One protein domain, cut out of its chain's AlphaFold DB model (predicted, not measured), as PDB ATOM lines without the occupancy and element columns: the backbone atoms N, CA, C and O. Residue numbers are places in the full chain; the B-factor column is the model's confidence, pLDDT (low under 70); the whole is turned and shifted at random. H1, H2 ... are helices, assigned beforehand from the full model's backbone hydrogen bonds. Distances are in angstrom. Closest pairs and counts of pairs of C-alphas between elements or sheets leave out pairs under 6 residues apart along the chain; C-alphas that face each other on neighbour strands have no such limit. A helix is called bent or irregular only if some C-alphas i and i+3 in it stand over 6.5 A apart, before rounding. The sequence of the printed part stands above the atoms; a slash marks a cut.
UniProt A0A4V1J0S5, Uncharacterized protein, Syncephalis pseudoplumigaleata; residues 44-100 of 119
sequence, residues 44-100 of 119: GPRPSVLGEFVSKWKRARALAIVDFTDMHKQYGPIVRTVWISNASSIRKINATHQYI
ATOM      1  N   GLY A  44      17.449  -6.882 -90.658       70.19
ATOM      2  CA  GLY A  44      16.058  -7.217 -90.377       70.19
ATOM      3  C   GLY A  44      15.606  -8.549 -90.965       70.19
ATOM      4  O   GLY A  44      16.363  -9.186 -91.701       70.19
ATOM      5  N   PRO A  45      14.374  -8.968 -90.636       67.88
ATOM      6  CA  PRO A  45      13.835 -10.249 -91.057       67.88
ATOM      7  C   PRO A  45      13.720 -10.309 -92.578       67.88
ATOM      8  O   PRO A  45      13.163  -9.414 -93.220       67.88
ATOM      9  N   ARG A  46      14.259 -11.394 -93.132       71.19
ATOM     10  CA  ARG A  46      14.177 -11.734 -94.548       71.19
ATOM     11  C   ARG A  46      13.206 -12.906 -94.733       71.19
ATOM     12  O   ARG A  46      13.202 -13.805 -93.892       71.19
ATOM     13  N   PRO A  47      12.427 -12.940 -95.822       67.38
ATOM     14  CA  PRO A  47      12.368 -11.933 -96.877       67.38
ATOM     15  C   PRO A  47      11.490 -10.734 -96.499       67.38
ATOM     16  O   PRO A  47      10.421 -10.875 -95.905       67.38
ATOM     17  N   SER A  48      11.935  -9.548 -96.902       66.75
ATOM     18  CA  SER A  48      11.279  -8.259 -96.648       66.75
ATOM     19  C   SER A  48       9.831  -8.211 -97.144       66.75
ATOM     20  O   SER A  48       8.962  -7.657 -96.474       66.75
ATOM     21  N   VAL A  49       9.558  -8.875 -98.270       66.00
ATOM     22  CA  VAL A  49       8.234  -8.963 -98.905       66.00
ATOM     23  C   VAL A  49       7.211  -9.682 -98.014       66.00
ATOM     24  O   VAL A  49       6.033  -9.335 -98.009       66.00
ATOM     25  N   LEU A  50       7.655 -10.652 -97.208       65.62
ATOM     26  CA  LEU A  50       6.787 -11.350 -96.252       65.62
ATOM     27  C   LEU A  50       6.671 -10.610 -94.916       65.62
ATOM     28  O   LEU A  50       5.785 -10.929 -94.126       65.62
ATOM     29  N   GLY A  51       7.521  -9.611 -94.659       67.12
ATOM     30  CA  GLY A  51       7.534  -8.874 -93.398       67.12
ATOM     31  C   GLY A  51       6.190  -8.219 -93.080       67.12
ATOM     32  O   GLY A  51       5.732  -8.278 -91.937       67.12
ATOM     33  N   GLU A  52       5.510  -7.658 -94.082       68.00
ATOM     34  CA  GLU A  52       4.190  -7.045 -93.893       68.00
ATOM     35  C   GLU A  52       3.109  -8.094 -93.593       68.00
ATOM     36  O   GLU A  52       2.296  -7.905 -92.686       68.00
ATOM     37  N   PHE A  53       3.129  -9.227 -94.300       69.06
ATOM     38  CA  PHE A  53       2.176 -10.315 -94.080       69.06
ATOM     39  C   PHE A  53       2.348 -10.949 -92.697       69.06
ATOM     40  O   PHE A  53       1.380 -11.073 -91.947       69.06
ATOM     41  N   VAL A  54       3.587 -11.271 -92.315       70.44
ATOM     42  CA  VAL A  54       3.914 -11.805 -90.985       70.44
ATOM     43  C   VAL A  54       3.521 -10.803 -89.901       70.44
ATOM     44  O   VAL A  54       2.922 -11.193 -88.900       70.44
ATOM     45  N   SER A  55       3.769  -9.508 -90.115       67.81
ATOM     46  CA  SER A  55       3.355  -8.456 -89.179       67.81
ATOM     47  C   SER A  55       1.835  -8.386 -89.026       67.81
ATOM     48  O   SER A  55       1.338  -8.310 -87.904       67.81
ATOM     49  N   LYS A  56       1.075  -8.439 -90.130       70.56
ATOM     50  CA  LYS A  56      -0.399  -8.467 -90.103       70.56
ATOM     51  C   LYS A  56      -0.918  -9.707 -89.375       70.56
ATOM     52  O   LYS A  56      -1.791  -9.591 -88.519       70.56
ATOM     53  N   TRP A  57      -0.331 -10.868 -89.644       69.44
ATOM     54  CA  TRP A  57      -0.703 -12.126 -89.001       69.44
ATOM     55  C   TRP A  57      -0.396 -12.139 -87.496       69.44
ATOM     56  O   TRP A  57      -1.238 -12.536 -86.692       69.44
ATOM     57  N   LYS A  58       0.773 -11.637 -87.082       69.00
ATOM     58  CA  LYS A  58       1.142 -11.532 -85.661       69.00
ATOM     59  C   LYS A  58       0.301 -10.498 -84.914       69.00
ATOM     60  O   LYS A  58      -0.065 -10.746 -83.767       69.00
ATOM     61  N   ARG A  59      -0.068  -9.379 -85.558       69.50
ATOM     62  CA  ARG A  59      -1.038  -8.410 -85.011       69.50
ATOM     63  C   ARG A  59      -2.409  -9.045 -84.803       69.50
ATOM     64  O   ARG A  59      -2.977  -8.872 -83.733       69.50
ATOM     65  N   ALA A  60      -2.892  -9.831 -85.767       73.38
ATOM     66  CA  ALA A  60      -4.156 -10.556 -85.637       73.38
ATOM     67  C   ALA A  60      -4.159 -11.549 -84.457       73.38
ATOM     68  O   ALA A  60      -5.205 -11.815 -83.879       73.38
ATOM     69  N   ARG A  61      -2.986 -12.063 -84.065       76.56
ATOM     70  CA  ARG A  61      -2.809 -12.962 -82.913       76.56
ATOM     71  C   ARG A  61      -2.416 -12.261 -81.607       76.56
ATOM     72  O   ARG A  61      -2.095 -12.948 -80.647       76.56
ATOM     73  N   ALA A  62      -2.383 -10.925 -81.568       68.38
ATOM     74  CA  ALA A  62      -1.890 -10.132 -80.433       68.38
ATOM     75  C   ALA A  62      -0.441 -10.450 -79.983       68.38
ATOM     76  O   ALA A  62      -0.012 -10.052 -78.905       68.38
ATOM     77  N   LEU A  63       0.361 -11.100 -80.835       66.62
ATOM     78  CA  LEU A  63       1.761 -11.460 -80.556       66.62
ATOM     79  C   LEU A  63       2.754 -10.353 -80.948       66.62
ATOM     80  O   LEU A  63       3.965 -10.534 -80.849       66.62
ATOM     81  N   ALA A  64       2.252  -9.206 -81.411       60.44
ATOM     82  CA  ALA A  64       3.072  -8.144 -81.984       60.44
ATOM     83  C   ALA A  64       4.095  -7.561 -80.990       60.44
ATOM     84  O   ALA A  64       5.213  -7.269 -81.387       60.44
ATOM     85  N   ILE A  65       3.744  -7.425 -79.706       57.41
ATOM     86  CA  ILE A  65       4.601  -6.760 -78.703       57.41
ATOM     87  C   ILE A  65       5.853  -7.588 -78.373       57.41
ATOM     88  O   ILE A  65       6.943  -7.030 -78.237       57.41
ATOM     89  N   VAL A  66       5.713  -8.915 -78.284       56.22
ATOM     90  CA  VAL A  66       6.828  -9.835 -77.992       56.22
ATOM     91  C   VAL A  66       7.839  -9.826 -79.141       56.22
ATOM     92  O   VAL A  66       9.047  -9.805 -78.919       56.22
ATOM     93  N   ASP A  67       7.340  -9.713 -80.371       67.19
ATOM     94  CA  ASP A  67       8.160  -9.771 -81.576       67.19
ATOM     95  C   ASP A  67       9.143  -8.594 -81.692       67.19
ATOM     96  O   ASP A  67      10.280  -8.774 -82.115       67.19
ATOM     97  N   PHE A  68       8.762  -7.389 -81.260       69.44
ATOM     98  CA  PHE A  68       9.617  -6.203 -81.416       69.44
ATOM     99  C   PHE A  68      10.854  -6.225 -80.524       69.44
ATOM    100  O   PHE A  68      11.946  -5.854 -80.957       69.44
ATOM    101  N   THR A  69      10.687  -6.657 -79.274       71.81
ATOM    102  CA  THR A  69      11.797  -6.712 -78.318       71.81
ATOM    103  C   THR A  69      12.827  -7.736 -78.779       71.81
ATOM    104  O   THR A  69      14.026  -7.458 -78.770       71.81
ATOM    105  N   ASP A  70      12.366  -8.891 -79.253       76.38
ATOM    106  CA  ASP A  70      13.252  -9.950 -79.725       76.38
ATOM    107  C   ASP A  70      13.890  -9.608 -81.077       76.38
ATOM    108  O   ASP A  70      15.076  -9.870 -81.281       76.38
ATOM    109  N   MET A  71      13.182  -8.892 -81.954       74.00
ATOM    110  CA  MET A  71      13.766  -8.351 -83.183       74.00
ATOM    111  C   MET A  71      14.875  -7.329 -82.910       74.00
ATOM    112  O   MET A  71      15.913  -7.375 -83.567       74.00
ATOM    113  N   HIS A  72      14.705  -6.435 -81.933       78.06
ATOM    114  CA  HIS A  72      15.755  -5.483 -81.561       78.06
ATOM    115  C   HIS A  72      16.943  -6.144 -80.852       78.06
ATOM    116  O   HIS A  72      18.076  -5.701 -81.041       78.06
ATOM    117  N   LYS A  73      16.718  -7.228 -80.096       79.56
ATOM    118  CA  LYS A  73      17.809  -8.058 -79.554       79.56
ATOM    119  C   LYS A  73      18.600  -8.753 -80.662       79.56
ATOM    120  O   LYS A  73      19.818  -8.833 -80.571       79.56
ATOM    121  N   GLN A  74      17.920  -9.254 -81.695       80.50
ATOM    122  CA  GLN A  74      18.544 -10.048 -82.754       80.50
ATOM    123  C   GLN A  74      19.236  -9.197 -83.831       80.50
ATOM    124  O   GLN A  74      20.322  -9.548 -84.283       80.50
ATOM    125  N   TYR A  75      18.613  -8.095 -84.260       78.31
ATOM    126  CA  TYR A  75      19.062  -7.290 -85.407       78.31
ATOM    127  C   TYR A  75      19.603  -5.907 -85.021       78.31
ATOM    128  O   TYR A  75      20.174  -5.217 -85.866       78.31
ATOM    129  N   GLY A  76      19.454  -5.503 -83.757       77.94
ATOM    130  CA  GLY A  76      19.940  -4.228 -83.241       77.94
ATOM    131  C   GLY A  76      18.897  -3.097 -83.249       77.94
ATOM    132  O   GLY A  76      17.697  -3.322 -83.424       77.94
ATOM    133  N   PRO A  77      19.329  -1.844 -83.017       74.75
ATOM    134  CA  PRO A  77      18.432  -0.722 -82.720       74.75
ATOM    135  C   PRO A  77      17.618  -0.202 -83.917       74.75
ATOM    136  O   PRO A  77      16.640   0.517 -83.711       74.75
ATOM    137  N   ILE A  78      18.008  -0.543 -85.150       70.44
ATOM    138  CA  ILE A  78      17.336  -0.120 -86.386       70.44
ATOM    139  C   ILE A  78      17.043  -1.363 -87.223       70.44
ATOM    140  O   ILE A  78      17.967  -2.103 -87.553       70.44
ATOM    141  N   VAL A  79      15.774  -1.562 -87.587       73.81
ATOM    142  CA  VAL A  79      15.321  -2.712 -88.385       73.81
ATOM    143  C   VAL A  79      14.691  -2.256 -89.712       73.81
ATOM    144  O   VAL A  79      14.186  -1.142 -89.812       73.81
ATOM    145  N   ARG A  80      14.766  -3.099 -90.754       66.81
ATOM    146  CA  ARG A  80      14.418  -2.788 -92.160       66.81
ATOM    147  C   ARG A  80      12.956  -2.374 -92.411       66.81
ATOM    148  O   ARG A  80      12.700  -1.506 -93.241       66.81
ATOM    149  N   THR A  81      12.006  -2.930 -91.667       61.25
ATOM    150  CA  THR A  81      10.727  -2.247 -91.415       61.25
ATOM    151  C   THR A  81      11.061  -1.235 -90.338       61.25
ATOM    152  O   THR A  81      11.436  -1.690 -89.267       61.25
ATOM    153  N   VAL A  82      11.058   0.070 -90.636       58.03
ATOM    154  CA  VAL A  82      11.691   1.126 -89.814       58.03
ATOM    155  C   VAL A  82      11.063   1.213 -88.416       58.03
ATOM    156  O   VAL A  82      10.241   2.072 -88.114       58.03
ATOM    157  N   TRP A  83      11.463   0.280 -87.564       62.09
ATOM    158  CA  TRP A  83      11.190   0.211 -86.147       62.09
ATOM    159  C   TRP A  83      12.435   0.752 -85.469       62.09
ATOM    160  O   TRP A  83      13.558   0.308 -85.729       62.09
ATOM    161  N   ILE A  84      12.228   1.779 -84.659       66.19
ATOM    162  CA  ILE A  84      13.287   2.542 -84.019       66.19
ATOM    163  C   ILE A  84      13.045   2.421 -82.526       66.19
ATOM    164  O   ILE A  84      11.998   2.842 -82.041       66.19
ATOM    165  N   SER A  85      14.014   1.873 -81.801       72.19
ATOM    166  CA  SER A  85      13.944   1.752 -80.340       72.19
ATOM    167  C   SER A  85      14.601   2.924 -79.608       72.19
ATOM    168  O   SER A  85      14.388   3.121 -78.414       72.19
ATOM    169  N   ASN A  86      15.399   3.735 -80.307       78.75
ATOM    170  CA  ASN A  86      16.145   4.830 -79.700       78.75
ATOM    171  C   ASN A  86      15.279   6.092 -79.512       78.75
ATOM    172  O   ASN A  86      14.814   6.694 -80.485       78.75
ATOM    173  N   ALA A  87      15.161   6.555 -78.265       79.56
ATOM    174  CA  ALA A  87      14.380   7.737 -77.898       79.56
ATOM    175  C   ALA A  87      14.799   9.020 -78.641       79.56
ATOM    176  O   ALA A  87      13.942   9.815 -79.029       79.56
ATOM    177  N   SER A  88      16.096   9.224 -78.900       80.81
ATOM    178  CA  SER A  88      16.591  10.403 -79.632       80.81
ATOM    179  C   SER A  88      16.119  10.424 -81.089       80.81
ATOM    180  O   SER A  88      15.750  11.473 -81.615       80.81
ATOM    181  N   SER A  89      16.071   9.252 -81.727       79.19
ATOM    182  CA  SER A  89      15.634   9.097 -83.114       79.19
ATOM    183  C   SER A  89      14.118   9.248 -83.228       79.19
ATOM    184  O   SER A  89      13.644   9.949 -84.120       79.19
ATOM    185  N   ILE A  90      13.367   8.697 -82.268       77.50
ATOM    186  CA  ILE A  90      11.915   8.908 -82.153       77.50
ATOM    187  C   ILE A  90      11.609  10.399 -81.976       77.50
ATOM    188  O   ILE A  90      10.782  10.950 -82.703       77.50
ATOM    189  N   ARG A  91      12.314  11.083 -81.062       78.38
ATOM    190  CA  ARG A  91      12.151  12.527 -80.844       78.38
ATOM    191  C   ARG A  91      12.462  13.314 -82.112       78.38
ATOM    192  O   ARG A  91      11.681  14.185 -82.467       78.38
ATOM    193  N   LYS A  92      13.553  13.003 -82.818       82.44
ATOM    194  CA  LYS A  92      13.912  13.680 -84.074       82.44
ATOM    195  C   LYS A  92      12.834  13.499 -85.142       82.44
ATOM    196  O   LYS A  92      12.469  14.467 -85.801       82.44
ATOM    197  N   ILE A  93      12.298  12.290 -85.289       78.31
ATOM    198  CA  ILE A  93      11.233  12.010 -86.254       78.31
ATOM    199  C   ILE A  93       9.964  12.764 -85.874       78.31
ATOM    200  O   ILE A  93       9.373  13.399 -86.738       78.31
ATOM    201  N   ASN A  94       9.544  12.741 -84.609       76.12
ATOM    202  CA  ASN A  94       8.313  13.407 -84.170       76.12
ATOM    203  C   ASN A  94       8.423  14.934 -84.121       76.12
ATOM    204  O   ASN A  94       7.439  15.611 -84.388       76.12
ATOM    205  N   ALA A  95       9.605  15.480 -83.842       78.69
ATOM    206  CA  ALA A  95       9.835  16.922 -83.796       78.69
ATOM    207  C   ALA A  95      10.028  17.563 -85.182       78.69
ATOM    208  O   ALA A  95      10.023  18.787 -85.289       78.69
ATOM    209  N   THR A  96      10.231  16.774 -86.244       76.75
ATOM    210  CA  THR A  96      10.485  17.297 -87.595       76.75
ATOM    211  C   THR A  96       9.313  17.047 -88.542       76.75
ATOM    212  O   THR A  96       8.724  15.970 -88.572       76.75
ATOM    213  N   HIS A  97       9.034  18.037 -89.393       76.88
ATOM    214  CA  HIS A  97       8.066  17.939 -90.497       76.88
ATOM    215  C   HIS A  97       8.670  17.307 -91.763       76.88
ATOM    216  O   HIS A  97       8.030  17.257 -92.805       76.88
ATOM    217  N   GLN A  98       9.913  16.822 -91.680       78.38
ATOM    218  CA  GLN A  98      10.630  16.209 -92.802       78.38
ATOM    219  C   GLN A  98      10.039  14.854 -93.222       78.38
ATOM    220  O   GLN A  98      10.336  14.372 -94.310       78.38
ATOM    221  N   TYR A  99       9.210  14.240 -92.374       76.94
ATOM    222  CA  TYR A  99       8.618  12.928 -92.613       76.94
ATOM    223  C   TYR A  99       7.100  13.037 -92.702       76.94
ATOM    224  O   TYR A  99       6.458  13.529 -91.771       76.94
ATOM    225  N   ILE A 100       6.529  12.514 -93.790       75.69
ATOM    226  CA  ILE A 100       5.078  12.380 -93.942       75.69
ATOM    227  C   ILE A 100       4.575  11.428 -92.860       75.69
ATOM    228  O   ILE A 100       5.028  10.288 -92.737       75.69
TER     229      ILE A 100
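Overview. This is residues 44 to 100 of the 119 residues of an uncharacterized protein of Syncephalis pseudoplumigaleata (UniProt A0A4V1J0S5). Two helices, H1 and H2, make a narrow V, joined by a tight turn where H1 ends and H2 begins; a long link then folds back on itself in a small loop and leads to a third helix, H3, which lies by itself at the other end of the domain. The last residues, 94 to 100, stick out from the rest, and contacts between the helices are few. The printed part has 57 residues with three named helices, in the order H1, H2, H3, and no named strand; the class is all helix. The whole is only just loose, close to compact, with a radius of gyration of the C-alphas of 12.7 A, and the C-alphas span 32 by 24 by 22 A along their three main axes.

Arrangement. After residues 44 to 47, H1 takes residues 48 to 60, and after a tight link of 3 residues H2 takes residues 64 to 75. H1 and H2 are close but not clearly touching, with 2 pairs of C-alphas within 8 A; their closest C-alphas are those of Lys 58 and Ala 64, 5.4 A apart. They run opposite ways at a shallow tilt of 34 degrees, only just short of steep, and their centres are 13.6 A apart. In the link that follows, residues 78 to 79 pair with residues 83 to 84, antiparallel, in stretches too short to be named strands. H3, residues 87 to 95, touches no helix and is apart from both H1 and H2. Residues 94 to 100, of which 94 and 95 belong to H3, stand free. In H3 every O i to N i+4 pair is within hydrogen-bond range; in H1 7 of 9 such pairs are, and in H2 6 of 8.

Along the chain. H1 runs from Ser 48, with its C-alpha at (11.279, -8.259, -96.648), to Ala 60, and is 19.1 A long from first to last C-alpha. It is irregular, but only just: C-alphas 49 and 52 are 6.7 A apart. H2 runs from Ala 64, with its C-alpha at (3.072, -8.144, -81.984), to Tyr 75, over 16.4 A. H3 runs from Ala 87 to Ala 95, whose C-alpha is at (9.835, 16.922, -83.796), over 11.8 A.

Size, cuts and confidence. The two C-alphas farthest apart are those of Arg 61 and His 97, 33.6 A. The C-alphas of Gly 44 and Ile 100, the first and last printed, are 22.7 A apart. The printed part has no cut. The link from H2 to H3, with 11 residues, is long. The mean pLDDT of the printed part is 71.7; 24 residues are under 70, among them residues 47 to 53, 62 to 68 and 80 to 84.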